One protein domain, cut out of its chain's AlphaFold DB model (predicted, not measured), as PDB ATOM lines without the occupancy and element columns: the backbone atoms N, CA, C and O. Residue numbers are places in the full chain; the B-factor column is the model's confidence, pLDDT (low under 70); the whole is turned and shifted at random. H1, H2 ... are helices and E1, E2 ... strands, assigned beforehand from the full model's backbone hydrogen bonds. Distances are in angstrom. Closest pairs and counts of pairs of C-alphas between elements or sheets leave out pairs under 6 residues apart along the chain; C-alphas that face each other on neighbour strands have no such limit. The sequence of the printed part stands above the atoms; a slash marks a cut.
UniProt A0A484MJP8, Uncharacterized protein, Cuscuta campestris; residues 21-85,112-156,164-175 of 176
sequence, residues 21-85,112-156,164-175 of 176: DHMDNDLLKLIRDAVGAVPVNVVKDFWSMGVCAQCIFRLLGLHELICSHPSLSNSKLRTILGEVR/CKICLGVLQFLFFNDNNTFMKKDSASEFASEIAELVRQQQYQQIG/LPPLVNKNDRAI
ATOM      1  N   ASP A  21      14.458 -55.103  28.359       55.75
ATOM      2  CA  ASP A  21      13.903 -53.740  28.371       55.75
ATOM      3  C   ASP A  21      14.577 -52.802  29.388       55.75
ATOM      4  O   ASP A  21      14.621 -51.586  29.193       55.75
ATOM      5  N   HIS A  22      15.115 -53.342  30.486       59.56
ATOM      6  CA  HIS A  22      15.823 -52.545  31.497       59.56
ATOM      7  C   HIS A  22      17.190 -52.071  30.984       59.56
ATOM      8  O   HIS A  22      17.559 -50.915  31.182       59.56
ATOM      9  N   MET A  23      17.913 -52.944  30.275       61.50
ATOM     10  CA  MET A  23      19.224 -52.632  29.699       61.50
ATOM     11  C   MET A  23      19.115 -51.586  28.587       61.50
ATOM     12  O   MET A  23      19.926 -50.662  28.530       61.50
ATOM     13  N   ASP A  24      18.062 -51.670  27.770       72.88
ATOM     14  CA  ASP A  24      17.763 -50.671  26.745       72.88
ATOM     15  C   ASP A  24      17.495 -49.283  27.355       72.88
ATOM     16  O   ASP A  24      17.931 -48.272  26.805       72.88
ATOM     17  N   ASN A  25      16.817 -49.197  28.505       81.62
ATOM     18  CA  ASN A  25      16.540 -47.910  29.153       81.62
ATOM     19  C   ASN A  25      17.794 -47.257  29.753       81.62
ATOM     20  O   ASN A  25      18.002 -46.056  29.560       81.62
ATOM     21  N   ASP A  26      18.648 -48.028  30.432       87.00
ATOM     22  CA  ASP A  26      19.909 -47.517  30.991       87.00
ATOM     23  C   ASP A  26      20.866 -47.053  29.888       87.00
ATOM     24  O   ASP A  26      21.486 -45.990  29.988       87.00
ATOM     25  N   LEU A  27      20.929 -47.803  28.786       86.12
ATOM     26  CA  LEU A  27      21.658 -47.421  27.584       86.12
ATOM     27  C   LEU A  27      21.144 -46.103  27.001       86.12
ATOM     28  O   LEU A  27      21.923 -45.187  26.745       86.12
ATOM     29  N   LEU A  28      19.836 -46.010  26.754       88.19
ATOM     30  CA  LEU A  28      19.225 -44.816  26.171       88.19
ATOM     31  C   LEU A  28      19.452 -43.594  27.060       88.19
ATOM     32  O   LEU A  28      19.656 -42.495  26.545       88.19
ATOM     33  N   LYS A  29      19.458 -43.788  28.382       90.00
ATOM     34  CA  LYS A  29      19.827 -42.754  29.345       90.00
ATOM     35  C   LYS A  29      21.291 -42.343  29.196       90.00
ATOM     36  O   LYS A  29      21.549 -41.155  29.059       90.00
ATOM     37  N   LEU A  30      22.228 -43.288  29.121       90.69
ATOM     38  CA  LEU A  30      23.648 -42.980  28.915       90.69
ATOM     39  C   LEU A  30      23.888 -42.213  27.605       90.69
ATOM     40  O   LEU A  30      24.624 -41.227  27.586       90.69
ATOM     41  N   ILE A  31      23.237 -42.635  26.517       91.12
ATOM     42  CA  ILE A  31      23.293 -41.947  25.222       91.12
ATOM     43  C   ILE A  31      22.742 -40.522  25.361       91.12
ATOM     44  O   ILE A  31      23.368 -39.572  24.896       91.12
ATOM     45  N   ARG A  32      21.588 -40.356  26.012       91.31
ATOM     46  CA  ARG A  32      20.957 -39.050  26.237       91.31
ATOM     47  C   ARG A  32      21.834 -38.123  27.070       91.31
ATOM     48  O   ARG A  32      22.003 -36.971  26.683       91.31
ATOM     49  N   ASP A  33      22.404 -38.618  28.162       90.69
ATOM     50  CA  ASP A  33      23.280 -37.850  29.047       90.69
ATOM     51  C   ASP A  33      24.541 -37.401  28.293       90.69
ATOM     52  O   ASP A  33      24.931 -36.234  28.362       90.69
ATOM     53  N   ALA A  34      25.135 -38.294  27.494       90.19
ATOM     54  CA  ALA A  34      26.307 -37.978  26.685       90.19
ATOM     55  C   ALA A  34      26.015 -36.929  25.601       90.19
ATOM     56  O   ALA A  34      26.803 -36.004  25.422       90.19
ATOM     57  N   VAL A  35      24.879 -37.026  24.901       89.31
ATOM     58  CA  VAL A  35      24.474 -35.991  23.932       89.31
ATOM     59  C   VAL A  35      24.118 -34.685  24.643       89.31
ATOM     60  O   VAL A  35      24.444 -33.616  24.137       89.31
ATOM     61  N   GLY A  36      23.493 -34.745  25.821       87.69
ATOM     62  CA  GLY A  36      23.154 -33.573  26.632       87.69
ATOM     63  C   GLY A  36      24.377 -32.792  27.125       87.69
ATOM     64  O   GLY A  36      24.279 -31.590  27.356       87.69
ATOM     65  N   ALA A  37      25.538 -33.443  27.232       88.75
ATOM     66  CA  ALA A  37      26.807 -32.786  27.540       88.75
ATOM     67  C   ALA A  37      27.402 -32.004  26.348       88.75
ATOM     68  O   ALA A  37      28.345 -31.230  26.526       88.75
ATOM     69  N   VAL A  38      26.877 -32.191  25.132       87.12
ATOM     70  CA  VAL A  38      27.348 -31.515  23.918       87.12
ATOM     71  C   VAL A  38      26.629 -30.172  23.754       87.12
ATOM     72  O   VAL A  38      25.403 -30.117  23.875       87.12
ATOM     73  N   PRO A  39      27.339 -29.082  23.402       87.56
ATOM     74  CA  PRO A  39      26.691 -27.815  23.087       87.56
ATOM     75  C   PRO A  39      25.641 -27.969  21.978       87.56
ATOM     76  O   PRO A  39      25.923 -28.484  20.893       87.56
ATOM     77  N   VAL A  40      24.421 -27.486  22.224       85.12
ATOM     78  CA  VAL A  40      23.276 -27.660  21.309       85.12
ATOM     79  C   VAL A  40      23.540 -27.123  19.895       85.12
ATOM     80  O   VAL A  40      23.017 -27.660  18.917       85.12
ATOM     81  N   ASN A  41      24.360 -26.076  19.765       86.31
ATOM     82  CA  ASN A  41      24.754 -25.515  18.474       86.31
ATOM     83  C   ASN A  41      25.569 -26.515  17.645       86.31
ATOM     84  O   ASN A  41      25.302 -26.650  16.461       86.31
ATOM     85  N   VAL A  42      26.453 -27.299  18.266       87.38
ATOM     86  CA  VAL A  42      27.263 -28.309  17.566       87.38
ATOM     87  C   VAL A  42      26.370 -29.374  16.924       87.38
ATOM     88  O   VAL A  42      26.529 -29.710  15.752       87.38
ATOM     89  N   VAL A  43      25.369 -29.868  17.661       86.19
ATOM     90  CA  VAL A  43      24.403 -30.849  17.134       86.19
ATOM     91  C   VAL A  43      23.571 -30.249  15.993       86.19
ATOM     92  O   VAL A  43      23.319 -30.917  14.987       86.19
ATOM     93  N   LYS A  44      23.160 -28.979  16.117       85.25
ATOM     94  CA  LYS A  44      22.424 -28.256  15.065       85.25
ATOM     95  C   LYS A  44      23.262 -28.045  13.806       85.25
ATOM     96  O   LYS A  44      22.730 -28.217  12.709       85.25
ATOM     97  N   ASP A  45      24.539 -27.714  13.952       88.06
ATOM     98  CA  ASP A  45      25.447 -27.473  12.831       88.06
ATOM     99  C   ASP A  45      25.650 -28.762  12.025       88.06
ATOM    100  O   ASP A  45      25.471 -28.760  10.807       88.06
ATOM    101  N   PHE A  46      25.897 -29.896  12.695       88.81
ATOM    102  CA  PHE A  46      25.972 -31.199  12.027       88.81
ATOM    103  C   PHE A  46      24.693 -31.559  11.277       88.81
ATOM    104  O   PHE A  46      24.750 -31.969  10.115       88.81
ATOM    105  N   TRP A  47      23.537 -31.367  11.908       85.62
ATOM    106  CA  TRP A  47      22.261 -31.643  11.256       85.62
ATOM    107  C   TRP A  47      22.052 -30.769  10.014       85.62
ATOM    108  O   TRP A  47      21.680 -31.267   8.952       85.62
ATOM    109  N   SER A  48      22.350 -29.473  10.122       86.19
ATOM    110  CA  SER A  48      22.198 -28.497   9.033       86.19
ATOM    111  C   SER A  48      23.159 -28.767   7.871       86.19
ATOM    112  O   SER A  48      22.827 -28.508   6.716       86.19
ATOM    113  N   MET A  49      24.322 -29.363   8.150       87.69
ATOM    114  CA  MET A  49      25.252 -29.866   7.133       87.69
ATOM    115  C   MET A  49      24.773 -31.160   6.442       87.69
ATOM    116  O   MET A  49      25.436 -31.657   5.531       87.69
ATOM    117  N   GLY A  50      23.622 -31.716   6.834       88.69
ATOM    118  CA  GLY A  50      23.073 -32.947   6.263       88.69
ATOM    119  C   GLY A  50      23.779 -34.210   6.760       88.69
ATOM    120  O   GLY A  50      23.909 -35.185   6.012       88.69
ATOM    121  N   VAL A  51      24.280 -34.187   7.997       91.50
ATOM    122  CA  VAL A  51      24.863 -35.353   8.665       91.50
ATOM    123  C   VAL A  51      23.757 -36.144   9.367       91.50
ATOM    124  O   VAL A  51      23.007 -35.584  10.160       91.50
ATOM    125  N   CYS A  52      23.659 -37.451   9.104       92.12
ATOM    126  CA  CYS A  52      22.669 -38.298   9.773       92.12
ATOM    127  C   CYS A  52      23.007 -38.533  11.248       92.12
ATOM    128  O   CYS A  52      24.175 -38.492  11.646       92.12
ATOM    129  N   ALA A  53      21.991 -38.900  12.034       91.19
ATOM    130  CA  ALA A  53      22.127 -39.181  13.461       91.19
ATOM    131  C   ALA A  53      23.308 -40.115  13.782       91.19
ATOM    132  O   ALA A  53      24.132 -39.799  14.628       91.19
ATOM    133  N   GLN A  54      23.461 -41.222  13.061       91.88
ATOM    134  CA  GLN A  54      24.471 -42.253  13.328       91.88
ATOM    135  C   GLN A  54      25.885 -41.717  13.113       91.88
ATOM    136  O   GLN A  54      26.800 -42.042  13.868       91.88
ATOM    137  N   CYS A  55      26.065 -40.853  12.112       93.44
ATOM    138  CA  CYS A  55      27.326 -40.151  11.939       93.44
ATOM    139  C   CYS A  55      27.564 -39.132  13.052       93.44
ATOM    140  O   CYS A  55      28.692 -39.049  13.519       93.44
ATOM    141  N   ILE A  56      26.534 -38.408  13.507       92.50
ATOM    142  CA  ILE A  56      26.651 -37.478  14.641       92.50
ATOM    143  C   ILE A  56      27.111 -38.238  15.885       92.50
ATOM    144  O   ILE A  56      28.148 -37.909  16.445       92.50
ATOM    145  N   PHE A  57      26.421 -39.310  16.272       92.75
ATOM    146  CA  PHE A  57      26.824 -40.117  17.425       92.75
ATOM    147  C   PHE A  57      28.245 -40.677  17.294       92.75
ATOM    148  O   PHE A  57      29.001 -40.658  18.262       92.75
ATOM    149  N   ARG A  58      28.640 -41.134  16.099       92.94
ATOM    150  CA  ARG A  58      30.016 -41.581  15.843       92.94
ATOM    151  C   ARG A  58      31.033 -40.452  16.032       92.94
ATOM    152  O   ARG A  58      32.060 -40.690  16.656       92.94
ATOM    153  N   LEU A  59      30.751 -39.248  15.533       91.69
ATOM    154  CA  LEU A  59      31.607 -38.065  15.706       91.69
ATOM    155  C   LEU A  59      31.697 -37.627  17.177       91.69
ATOM    156  O   LEU A  59      32.734 -37.135  17.605       91.69
ATOM    157  N   LEU A  60      30.644 -37.869  17.962       90.44
ATOM    158  CA  LEU A  60      30.626 -37.661  19.413       90.44
ATOM    159  C   LEU A  60      31.336 -38.775  20.206       90.44
ATOM    160  O   LEU A  60      31.348 -38.735  21.432       90.44
ATOM    161  N   GLY A  61      31.907 -39.784  19.538       90.75
ATOM    162  CA  GLY A  61      32.587 -40.904  20.194       90.75
ATOM    163  C   GLY A  61      31.650 -41.968  20.779       90.75
ATOM    164  O   GLY A  61      32.097 -42.839  21.514       90.75
ATOM    165  N   LEU A  62      30.359 -41.950  20.434       92.31
ATOM    166  CA  LEU A  62      29.338 -42.868  20.964       92.31
ATOM    167  C   LEU A  62      29.126 -44.115  20.087       92.31
ATOM    168  O   LEU A  62      28.153 -44.848  20.251       92.31
ATOM    169  N   HIS A  63      30.033 -44.368  19.143       89.88
ATOM    170  CA  HIS A  63      29.931 -45.472  18.189       89.88
ATOM    171  C   HIS A  63      29.901 -46.851  18.861       89.88
ATOM    172  O   HIS A  63      29.033 -47.655  18.542       89.88
ATOM    173  N   GLU A  64      30.814 -47.131  19.797       89.44
ATOM    174  CA  GLU A  64      30.888 -48.442  20.466       89.44
ATOM    175  C   GLU A  64      29.594 -48.772  21.224       89.44
ATOM    176  O   GLU A  64      29.105 -49.905  21.205       89.44
ATOM    177  N   LEU A  65      28.994 -47.747  21.829       89.31
ATOM    178  CA  LEU A  65      27.744 -47.859  22.566       89.31
ATOM    179  C   LEU A  65      26.554 -48.188  21.653       89.31
ATOM    180  O   LEU A  65      25.691 -48.985  22.006       89.31
ATOM    181  N   ILE A  66      26.530 -47.614  20.449       89.12
ATOM    182  CA  ILE A  66      25.503 -47.918  19.446       89.12
ATOM    183  C   ILE A  66      25.729 -49.303  18.838       89.12
ATOM    184  O   ILE A  66      24.785 -50.074  18.692       89.12
ATOM    185  N   CYS A  67      26.971 -49.649  18.499       87.00
ATOM    186  CA  CYS A  67      27.293 -50.926  17.861       87.00
ATOM    187  C   CYS A  67      27.070 -52.137  18.770       87.00
ATOM    188  O   CYS A  67      26.787 -53.221  18.266       87.00
ATOM    189  N   SER A  68      27.155 -51.961  20.090       88.19
ATOM    190  CA  SER A  68      26.789 -53.002  21.061       88.19
ATOM    191  C   SER A  68      25.283 -53.294  21.106       88.19
ATOM    192  O   SER A  68      24.888 -54.318  21.653       88.19
ATOM    193  N   HIS A  69      24.450 -52.456  20.477       88.06
ATOM    194  CA  HIS A  69      22.993 -52.571  20.486       88.06
ATOM    195  C   HIS A  69      22.430 -52.480  19.060       88.06
ATOM    196  O   HIS A  69      21.827 -51.476  18.681       88.06
ATOM    197  N   PRO A  70      22.598 -53.527  18.230       86.50
ATOM    198  CA  PRO A  70      22.217 -53.496  16.815       86.50
ATOM    199  C   PRO A  70      20.704 -53.351  16.573       86.50
ATOM    200  O   PRO A  70      20.300 -52.989  15.467       86.50
ATOM    201  N   SER A  71      19.872 -53.621  17.583       88.38
ATOM    202  CA  SER A  71      18.421 -53.384  17.583       88.38
ATOM    203  C   SER A  71      18.040 -51.920  17.821       88.38
ATOM    204  O   SER A  71      16.884 -51.546  17.607       88.38
ATOM    205  N   LEU A  72      18.981 -51.078  18.264       90.19
ATOM    206  CA  LEU A  72      18.725 -49.667  18.503       90.19
ATOM    207  C   LEU A  72      18.388 -48.978  17.182       90.19
ATOM    208  O   LEU A  72      19.185 -48.938  16.243       90.19
ATOM    209  N   SER A  73      17.181 -48.427  17.118       89.44
ATOM    210  CA  SER A  73      16.669 -47.866  15.884       89.44
ATOM    211  C   SER A  73      17.207 -46.462  15.604       89.44
ATOM    212  O   SER A  73      17.397 -45.624  16.493       89.44
ATOM    213  N   ASN A  74      17.388 -46.164  14.322       88.81
ATOM    214  CA  ASN A  74      17.744 -44.855  13.810       88.81
ATOM    215  C   ASN A  74      16.694 -43.818  14.218       88.81
ATOM    216  O   ASN A  74      17.057 -42.688  14.533       88.81
ATOM    217  N   SER A  75      15.409 -44.189  14.259       88.25
ATOM    218  CA  SER A  75      14.339 -43.346  14.800       88.25
ATOM    219  C   SER A  75      14.559 -42.941  16.258       88.25
ATOM    220  O   SER A  75      14.488 -41.748  16.550       88.25
ATOM    221  N   LYS A  76      14.911 -43.875  17.151       90.19
ATOM    222  CA  LYS A  76      15.225 -43.573  18.558       90.19
ATOM    223  C   LYS A  76      16.428 -42.636  18.674       90.19
ATOM    224  O   LYS A  76      16.368 -41.646  19.397       90.19
ATOM    225  N   LEU A  77      17.489 -42.900  17.911       89.75
ATOM    226  CA  LEU A  77      18.689 -42.058  17.875       89.75
ATOM    227  C   LEU A  77      18.374 -40.625  17.406       89.75
ATOM    228  O   LEU A  77      18.860 -39.660  17.996       89.75
ATOM    229  N   ARG A  78      17.504 -40.463  16.399       88.75
ATOM    230  CA  ARG A  78      17.013 -39.141  15.970       88.75
ATOM    231  C   ARG A  78      16.219 -38.438  17.070       88.75
ATOM    232  O   ARG A  78      16.436 -37.249  17.289       88.75
ATOM    233  N   THR A  79      15.332 -39.153  17.763       88.88
ATOM    234  CA  THR A  79      14.551 -38.593  18.876       88.88
ATOM    235  C   THR A  79      15.467 -38.024  19.956       88.88
ATOM    236  O   THR A  79      15.285 -36.872  20.340       88.88
ATOM    237  N   ILE A  80      16.509 -38.762  20.355       89.31
ATOM    238  CA  ILE A  80      17.476 -38.304  21.367       89.31
ATOM    239  C   ILE A  80      18.165 -37.001  20.944       89.31
ATOM    240  O   ILE A  80      18.242 -36.054  21.727       89.31
ATOM    241  N   LEU A  81      18.627 -36.911  19.692       87.94
ATOM    242  CA  LEU A  81      19.232 -35.677  19.171       87.94
ATOM    243  C   LEU A  81      18.234 -34.507  19.125       87.94
ATOM    244  O   LEU A  81      18.624 -33.350  19.286       87.94
ATOM    245  N   GLY A  82      16.950 -34.794  18.903       83.31
ATOM    246  CA  GLY A  82      15.879 -33.799  18.921       83.31
ATOM    247  C   GLY A  82      15.580 -33.249  20.320       83.31
ATOM    248  O   GLY A  82      15.306 -32.057  20.456       83.31
ATOM    249  N   GLU A  83      15.669 -34.081  21.357       82.31
ATOM    250  CA  GLU A  83      15.337 -33.723  22.746       82.31
ATOM    251  C   GLU A  83      16.343 -32.754  23.385       82.31
ATOM    252  O   GLU A  83      15.959 -31.920  24.206       82.31
ATOM    253  N   VAL A  84      17.603 -32.765  22.940       71.44
ATOM    254  CA  VAL A  84      18.676 -31.846  23.394       71.44
ATOM    255  C   VAL A  84      18.350 -30.366  23.114       71.44
ATOM    256  O   VAL A  84      19.005 -29.458  23.614       71.44
ATOM    257  N   ARG A  85      17.279 -30.090  22.361       61.16
ATOM    258  CA  ARG A  85      16.792 -28.739  22.046       61.16
ATOM    259  C   ARG A  85      15.913 -28.104  23.125       61.16
ATOM    260  O   ARG A  85      15.713 -26.897  23.059       61.16
ATOM    261  N   CYS A 112      22.764 -38.936   3.817       93.38
ATOM    262  CA  CYS A 112      23.813 -38.346   4.640       93.38
ATOM    263  C   CYS A 112      25.012 -37.919   3.795       93.38
ATOM    264  O   CYS A 112      25.546 -38.706   3.010       93.38
ATOM    265  N   LYS A 113      25.500 -36.695   4.014       92.62
ATOM    266  CA  LYS A 113      26.671 -36.172   3.300       92.62
ATOM    267  C   LYS A 113      27.979 -36.869   3.672       92.62
ATOM    268  O   LYS A 113      28.897 -36.851   2.865       92.62
ATOM    269  N   ILE A 114      28.062 -37.526   4.831       93.81
ATOM    270  CA  ILE A 114      29.264 -38.263   5.248       93.81
ATOM    271  C   ILE A 114      29.226 -39.702   4.745       93.81
ATOM    272  O   ILE A 114      30.023 -40.087   3.896       93.81
ATOM    273  N   CYS A 115      28.294 -40.503   5.269       94.25
ATOM    274  CA  CYS A 115      28.275 -41.944   5.028       94.25
ATOM    275  C   CYS A 115      27.566 -42.341   3.733       94.25
ATOM    276  O   CYS A 115      27.512 -43.528   3.430       94.25
ATOM    277  N   LEU A 116      26.987 -41.382   3.001       93.38
ATOM    278  CA  LEU A 116      26.251 -41.618   1.755       93.38
ATOM    279  C   LEU A 116      25.165 -42.701   1.886       93.38
ATOM    280  O   LEU A 116      24.867 -43.413   0.934       93.38
ATOM    281  N   GLY A 117      24.582 -42.827   3.081       92.56
ATOM    282  CA  GLY A 117      23.517 -43.780   3.381       92.56
ATOM    283  C   GLY A 117      23.952 -45.092   4.032       92.56
ATOM    284  O   GLY A 117      23.091 -45.802   4.544       92.56
ATOM    285  N   VAL A 118      25.257 -45.381   4.120       92.62
ATOM    286  CA  VAL A 118      25.772 -46.628   4.722       92.62
ATOM    287  C   VAL A 118      25.296 -46.789   6.169       92.62
ATOM    288  O   VAL A 118      24.691 -47.797   6.517       92.62
ATOM    289  N   LEU A 119      25.488 -45.760   7.005       91.94
ATOM    290  CA  LEU A 119      25.025 -45.779   8.402       91.94
ATOM    291  C   LEU A 119      23.542 -45.402   8.563       91.94
ATOM    292  O   LEU A 119      23.044 -45.366   9.678       91.94
ATOM    293  N   GLN A 120      22.836 -45.094   7.473       91.88
ATOM    294  CA  GLN A 120      21.377 -44.917   7.471       91.88
ATOM    295  C   GLN A 120      20.649 -46.197   7.016       91.88
ATOM    296  O   GLN A 120      19.426 -46.171   6.879       91.88
ATOM    297  N   PHE A 121      21.394 -47.281   6.757       93.00
ATOM    298  CA  PHE A 121      20.899 -48.557   6.230       93.00
ATOM    299  C   PHE A 121      20.074 -48.390   4.946       93.00
ATOM    300  O   PHE A 121      18.996 -48.969   4.791       93.00
ATOM    301  N   LEU A 122      20.585 -47.544   4.044       92.56
ATOM    302  CA  LEU A 122      20.019 -47.301   2.720       92.56
ATOM    303  C   LEU A 122      20.644 -48.253   1.704       92.56
ATOM    304  O   LEU A 122      21.868 -48.363   1.625       92.56
ATOM    305  N   PHE A 123      19.812 -48.914   0.906       92.00
ATOM    306  CA  PHE A 123      20.261 -49.855  -0.119       92.00
ATOM    307  C   PHE A 123      19.247 -49.960  -1.259       92.00
ATOM    308  O   PHE A 123      18.099 -49.540  -1.125       92.00
ATOM    309  N   PHE A 124      19.670 -50.529  -2.384       90.69
ATOM    310  CA  PHE A 124      18.766 -50.962  -3.446       90.69
ATOM    311  C   PHE A 124      18.581 -52.471  -3.336       90.69
ATOM    312  O   PHE A 124      19.564 -53.192  -3.171       90.69
ATOM    313  N   ASN A 125      17.338 -52.942  -3.398       88.19
ATOM    314  CA  ASN A 125      17.067 -54.377  -3.491       88.19
ATOM    315  C   ASN A 125      17.226 -54.882  -4.938       88.19
ATOM    316  O   ASN A 125      17.478 -54.098  -5.855       88.19
ATOM    317  N   ASP A 126      17.006 -56.179  -5.151       86.56
ATOM    318  CA  ASP A 126      17.136 -56.827  -6.467       86.56
ATOM    319  C   ASP A 126      16.213 -56.233  -7.545       86.56
ATOM    320  O   ASP A 126      16.515 -56.291  -8.735       86.56
ATOM    321  N   ASN A 127      15.113 -55.595  -7.135       90.56
ATOM    322  CA  ASN A 127      14.181 -54.908  -8.032       90.56
ATOM    323  C   ASN A 127      14.603 -53.458  -8.332       90.56
ATOM    324  O   ASN A 127      13.826 -52.700  -8.914       90.56
ATOM    325  N   ASN A 128      15.808 -53.055  -7.918       89.25
ATOM    326  CA  ASN A 128      16.312 -51.685  -7.982       89.25
ATOM    327  C   ASN A 128      15.409 -50.674  -7.244       89.25
ATOM    328  O   ASN A 128      15.375 -49.485  -7.568       89.25
ATOM    329  N   THR A 129      14.672 -51.140  -6.233       91.19
ATOM    330  CA  THR A 129      13.866 -50.287  -5.359       91.19
ATOM    331  C   THR A 129      14.736 -49.780  -4.222       91.19
ATOM    332  O   THR A 129      15.418 -50.557  -3.556       91.19
ATOM    333  N   PHE A 130      14.688 -48.472  -3.985       90.44
ATOM    334  CA  PHE A 130      15.364 -47.843  -2.859       90.44
ATOM    335  C   PHE A 130      14.678 -48.222  -1.541       90.44
ATOM    336  O   PHE A 130      13.493 -47.950  -1.345       90.44
ATOM    337  N   MET A 131      15.435 -48.841  -0.644       91.19
ATOM    338  CA  MET A 131      14.982 -49.376   0.634       91.19
ATOM    339  C   MET A 131      15.737 -48.716   1.791       91.19
ATOM    340  O   MET A 131      16.900 -48.326   1.666       91.19
ATOM    341  N   LYS A 132      15.069 -48.628   2.942       92.44
ATOM    342  CA  LYS A 132      15.621 -48.130   4.206       92.44
ATOM    343  C   LYS A 132      15.213 -49.077   5.327       92.44
ATOM    344  O   LYS A 132      14.032 -49.404   5.433       92.44
ATOM    345  N   LYS A 133      16.168 -49.499   6.155       93.75
ATOM    346  CA  LYS A 133      15.885 -50.178   7.433       93.75
ATOM    347  C   LYS A 133      16.049 -49.212   8.594       93.75
ATOM    348  O   LYS A 133      16.789 -48.230   8.486       93.75
ATOM    349  N   ASP A 134      15.355 -49.472   9.699       91.69
ATOM    350  CA  ASP A 134      15.450 -48.590  10.862       91.69
ATOM    351  C   ASP A 134      16.547 -49.036  11.833       91.69
ATOM    352  O   ASP A 134      17.011 -48.211  12.603       91.69
ATOM    353  N   SER A 135      17.036 -50.277  11.772       93.06
ATOM    354  CA  SER A 135      18.076 -50.788  12.680       93.06
ATOM    355  C   SER A 135      19.153 -51.614  11.964       93.06
ATOM    356  O   SER A 135      18.959 -52.097  10.843       93.06
ATOM    357  N   ALA A 136      20.306 -51.783  12.619       93.00
ATOM    358  CA  ALA A 136      21.400 -52.594  12.086       93.00
ATOM    359  C   ALA A 136      21.014 -54.078  12.034       93.00
ATOM    360  O   ALA A 136      21.396 -54.773  11.096       93.00
ATOM    361  N   SER A 137      20.230 -54.557  13.005       94.88
ATOM    362  CA  SER A 137      19.723 -55.929  13.029       94.88
ATOM    363  C   SER A 137      18.764 -56.209  11.870       94.88
ATOM    364  O   SER A 137      18.889 -57.245  11.219       94.88
ATOM    365  N   GLU A 138      17.853 -55.286  11.549       94.94
ATOM    366  CA  GLU A 138      16.982 -55.396  10.371       94.94
ATOM    367  C   GLU A 138      17.779 -55.409   9.063       94.94
ATOM    368  O   GLU A 138      17.478 -56.192   8.160       94.94
ATOM    369  N   PHE A 139      18.800 -54.556   8.949       94.75
ATOM    370  CA  PHE A 139      19.661 -54.510   7.768       94.75
ATOM    371  C   PHE A 139      20.505 -55.780   7.619       94.75
ATOM    372  O   PHE A 139      20.568 -56.360   6.537       94.75
ATOM    373  N   ALA A 140      21.085 -56.274   8.713       94.00
ATOM    374  CA  ALA A 140      21.809 -57.540   8.738       94.00
ATOM    375  C   ALA A 140      20.898 -58.730   8.401       94.00
ATOM    376  O   ALA A 140      21.327 -59.654   7.714       94.00
ATOM    377  N   SER A 141      19.636 -58.691   8.841       93.69
ATOM    378  CA  SER A 141      18.643 -59.719   8.520       93.69
ATOM    379  C   SER A 141      18.351 -59.760   7.022       93.69
ATOM    380  O   SER A 141      18.301 -60.844   6.450       93.69
ATOM    381  N   GLU A 142      18.248 -58.600   6.365       93.38
ATOM    382  CA  GLU A 142      18.109 -58.518   4.907       93.38
ATOM    383  C   GLU A 142      19.312 -59.149   4.184       93.38
ATOM    384  O   GLU A 142      19.142 -59.968   3.287       93.38
ATOM    385  N   ILE A 143      20.539 -58.838   4.619       91.75
ATOM    386  CA  ILE A 143      21.757 -59.439   4.052       91.75
ATOM    387  C   ILE A 143      21.763 -60.960   4.272       91.75
ATOM    388  O   ILE A 143      22.093 -61.719   3.362       91.75
ATOM    389  N   ALA A 144      21.376 -61.424   5.461       90.81
ATOM    390  CA  ALA A 144      21.326 -62.847   5.785       90.81
ATOM    391  C   ALA A 144      20.293 -63.608   4.936       90.81
ATOM    392  O   ALA A 144      20.554 -64.744   4.533       90.81
ATOM    393  N   GLU A 145      19.140 -62.997   4.647       90.19
ATOM    394  CA  GLU A 145      18.147 -63.540   3.710       90.19
ATOM    395  C   GLU A 145      18.737 -63.681   2.303       90.19
ATOM    396  O   GLU A 145      18.661 -64.762   1.717       90.19
ATOM    397  N   LEU A 146      19.407 -62.638   1.798       89.12
ATOM    398  CA  LEU A 146      20.054 -62.668   0.482       89.12
ATOM    399  C   LEU A 146      21.121 -63.768   0.387       89.12
ATOM    400  O   LEU A 146      21.190 -64.484  -0.610       89.12
ATOM    401  N   VAL A 147      21.929 -63.958   1.434       88.12
ATOM    402  CA  VAL A 147      22.930 -65.038   1.479       88.12
ATOM    403  C   VAL A 147      22.259 -66.414   1.499       88.12
ATOM    404  O   VAL A 147      22.702 -67.323   0.797       88.12
ATOM    405  N   ARG A 148      21.167 -66.590   2.256       85.94
ATOM    406  CA  ARG A 148      20.436 -67.867   2.305       85.94
ATOM    407  C   ARG A 148      19.790 -68.238   0.974       85.94
ATOM    408  O   ARG A 148      19.773 -69.418   0.623       85.94
ATOM    409  N   GLN A 149      19.298 -67.257   0.222       86.00
ATOM    410  CA  GLN A 149      18.698 -67.484  -1.095       86.00
ATOM    411  C   GLN A 149      19.691 -68.042  -2.124       86.00
ATOM    412  O   GLN A 149      19.275 -68.733  -3.050       86.00
ATOM    413  N   GLN A 150      20.998 -67.838  -1.931       82.88
ATOM    414  CA  GLN A 150      22.043 -68.381  -2.806       82.88
ATOM    415  C   GLN A 150      22.317 -69.886  -2.596       82.88
ATOM    416  O   GLN A 150      23.232 -70.436  -3.202       82.88
ATOM    417  N   GLN A 151      21.506 -70.576  -1.778       74.69
ATOM    418  CA  GLN A 151      21.506 -72.038  -1.602       74.69
ATOM    419  C   GLN A 151      22.861 -72.637  -1.188       74.69
ATOM    420  O   GLN A 151      23.177 -73.782  -1.522       74.69
ATOM    421  N   TYR A 152      23.660 -71.896  -0.417       74.56
ATOM    422  CA  TYR A 152      24.869 -72.449   0.185       74.56
ATOM    423  C   TYR A 152      24.505 -73.602   1.134       74.56
ATOM    424  O   TYR A 152      23.782 -73.425   2.117       74.56
ATOM    425  N   GLN A 153      24.998 -74.804   0.834       68.00
ATOM    426  CA  GLN A 153      24.852 -75.976   1.698       68.00
ATOM    427  C   GLN A 153      25.702 -75.763   2.956       68.00
ATOM    428  O   GLN A 153      26.895 -75.527   2.823       68.00
ATOM    429  N   GLN A 154      25.069 -75.800   4.137       73.62
ATOM    430  CA  GLN A 154      25.656 -75.602   5.479       73.62
ATOM    431  C   GLN A 154      26.940 -74.748   5.534       73.62
ATOM    432  O   GLN A 154      28.057 -75.233   5.364       73.62
ATOM    433  N   ILE A 155      26.788 -73.472   5.881       78.25
ATOM    434  CA  ILE A 155      27.913 -72.561   6.109       78.25
ATOM    435  C   ILE A 155      28.546 -72.881   7.474       78.25
ATOM    436  O   ILE A 155      27.992 -72.536   8.513       78.25
ATOM    437  N   GLY A 156      29.709 -73.541   7.480       83.44
ATOM    438  CA  GLY A 156      30.474 -73.806   8.711       83.44
ATOM    439  C   GLY A 156      31.219 -72.580   9.258       83.44
ATOM    440  O   GLY A 156      31.531 -72.518  10.442       83.44
ATOM    441  N   LEU A 164      33.898 -49.554   0.719       92.19
ATOM    442  CA  LEU A 164      33.344 -48.206   0.833       92.19
ATOM    443  C   LEU A 164      33.778 -47.343  -0.357       92.19
ATOM    444  O   LEU A 164      34.958 -47.358  -0.722       92.19
ATOM    445  N   PRO A 165      32.872 -46.536  -0.942       91.19
ATOM    446  CA  PRO A 165      33.260 -45.550  -1.940       91.19
ATOM    447  C   PRO A 165      34.327 -44.597  -1.371       91.19
ATOM    448  O   PRO A 165      34.137 -44.086  -0.264       91.19
ATOM    449  N   PRO A 166      35.399 -44.252  -2.120       92.62
ATOM    450  CA  PRO A 166      36.454 -43.349  -1.638       92.62
ATOM    451  C   PRO A 166      35.937 -41.990  -1.147       92.62
ATOM    452  O   PRO A 166      36.555 -41.339  -0.305       92.62
ATOM    453  N   LEU A 167      34.780 -41.568  -1.667       93.88
ATOM    454  CA  LEU A 167      34.103 -40.346  -1.259       93.88
ATOM    455  C   LEU A 167      33.692 -40.367   0.222       93.88
ATOM    456  O   LEU A 167      33.806 -39.334   0.869       93.88
ATOM    457  N   VAL A 168      33.303 -41.520   0.780       93.31
ATOM    458  CA  VAL A 168      32.964 -41.644   2.209       93.31
ATOM    459  C   VAL A 168      34.173 -41.283   3.072       93.31
ATOM    460  O   VAL A 168      34.069 -40.435   3.954       93.31
ATOM    461  N   ASN A 169      35.348 -41.831   2.751       89.75
ATOM    462  CA  ASN A 169      36.590 -41.526   3.468       89.75
ATOM    463  C   ASN A 169      37.000 -40.056   3.314       89.75
ATOM    464  O   ASN A 169      37.487 -39.437   4.259       89.75
ATOM    465  N   LYS A 170      36.808 -39.476   2.122       92.88
ATOM    466  CA  LYS A 170      37.077 -38.050   1.890       92.88
ATOM    467  C   LYS A 170      36.162 -37.163   2.737       92.88
ATOM    468  O   LYS A 170      36.645 -36.190   3.306       92.88
ATOM    469  N   ASN A 171      34.875 -37.493   2.810       92.25
ATOM    470  CA  ASN A 171      33.887 -36.716   3.552       92.25
ATOM    471  C   ASN A 171      34.114 -36.828   5.060       92.25
ATOM    472  O   ASN A 171      34.015 -35.826   5.758       92.25
ATOM    473  N   ASP A 172      34.477 -38.016   5.546       88.06
ATOM    474  CA  ASP A 172      34.809 -38.227   6.954       88.06
ATOM    475  C   ASP A 172      35.997 -37.360   7.391       88.06
ATOM    476  O   ASP A 172      35.928 -36.651   8.389       88.06
ATOM    477  N   ARG A 173      37.056 -37.321   6.575       89.00
ATOM    478  CA  ARG A 173      38.239 -36.484   6.824       89.00
ATOM    479  C   ARG A 173      38.010 -34.982   6.675       89.00
ATOM    480  O   ARG A 173      38.881 -34.229   7.072       89.00
ATOM    481  N   ALA A 174      36.927 -34.543   6.039       87.25
ATOM    482  CA  ALA A 174      36.657 -33.118   5.845       87.25
ATOM    483  C   ALA A 174      36.018 -32.460   7.079       87.25
ATOM    484  O   ALA A 174      35.895 -31.239   7.119       87.25
ATOM    485  N   ILE A 175      35.569 -33.271   8.040       79.31
ATOM    486  CA  ILE A 175      34.904 -32.821   9.268       79.31
ATOM    487  C   ILE A 175      35.871 -32.777  10.460       79.31
ATOM    488  O   ILE A 175      35.603 -32.058  11.420       79.31
TER     489      ILE A 175
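Overview. This is residues 21 to 85, 112 to 156 and 164 to 175 of the 176 residues of an uncharacterized protein of Cuscuta campestris (UniProt A0A484MJP8). What is the overall picture? A cluster of helices, H1 to H5, makes one end, with H3 and H5 packed on each other near its core, while a small hairpin, E1 and E2, and the helix H6 make the other end, where residues 147 to 156 stick out as an arm. H7 lies off to one side and touches no helix. What is it made of? The printed part has 122 residues with seven named helices and two named strands, in the order H1 H2 H3 H4 H5 E1 E2 H6 H7; the sheet, in the order E1 - E2, is antiparallel, and the class is mostly helix. The whole is only just compact, close to loose, with a radius of gyration of the C-alphas of 16.3 A and spans of 52 by 38 by 25 A.

Along the chain. Where do the first helices run? H1 takes residues 21 to 36, 22.3 A from C-alpha 21 at (13.903, -53.740, 28.371) to C-alpha 36 at (23.154, -33.573, 26.632). H2 takes residues 40 to 48, 12.4 A long, and H3 residues 53 to 59, 9.8 A long. H4 takes residues 63 to 67, 6.1 A long, and H5 residues 74 to 83, 14.5 A long. What comes after residue 112? E1 is residues 122 to 124, 7.3 A long, and E2 is residues 130 to 132, 7.1 A long. H6 takes residues 136 to 149, 20.1 A long. H7 takes residues 166 to 173, 11.0 A long, and ends with C-alpha 173 at (38.239, -36.484, 6.824).

Arrangement. How do H1 to H5 meet? H1 touches H5 with residues 31 to 35 alone; the closest C-alphas, of Arg 32 and Ile 80, are 6.0 A apart, at a steep tilt of 48 degrees, the same way. H3 touches H5 about perpendicular, at 75 degrees, with the C-alphas of Ala 53 and Arg 78 closest at 5.7 A. H2 and H3 only just touch, with 3 pairs of C-alphas within 8 A, Phe 46 and Ile 56 closest at 6.8 A, at a steep tilt of 61 degrees, opposite ways. What of H4, H6 and H7? H4 is close to H3 but not clearly touching, with the C-alphas of Phe 57 and His 63 closest at 6.2 A. H6 and H7 touch no helix; H4 and H6 are only just apart, at 8.4 A. How do the backbones pair? E1 and E2 form an antiparallel hairpin, their directions at 146 degrees, with N 123 and O 131 at 3.1 A and N 131 and O 123 at 2.8 A, within hydrogen-bond range. In H1, H2, H3, H4, H5, H6 and H7 every O i to N i+4 pair is within hydrogen-bond range.

Size, cuts and confidence. How far does it reach? The two C-alphas farthest apart, of Asn 41 and Gln 153, are 53.2 A apart. Without residues 147 to 156, which stand free, the body of 112 residues spans 43 by 37 by 20 A. Where is the chain cut? Residues 86 to 111 are not printed, with 21.1 A from C-alpha 85 to C-alpha 112, and residues 157 to 163 are not printed, with 26.9 A from C-alpha 156 to C-alpha 164. Of the links that are printed whole, H4 to H5 is short and the others are tight. Where is confidence low? The mean pLDDT of the printed part is 87.9, and residues 21 to 23, 85 and 153 are under 70.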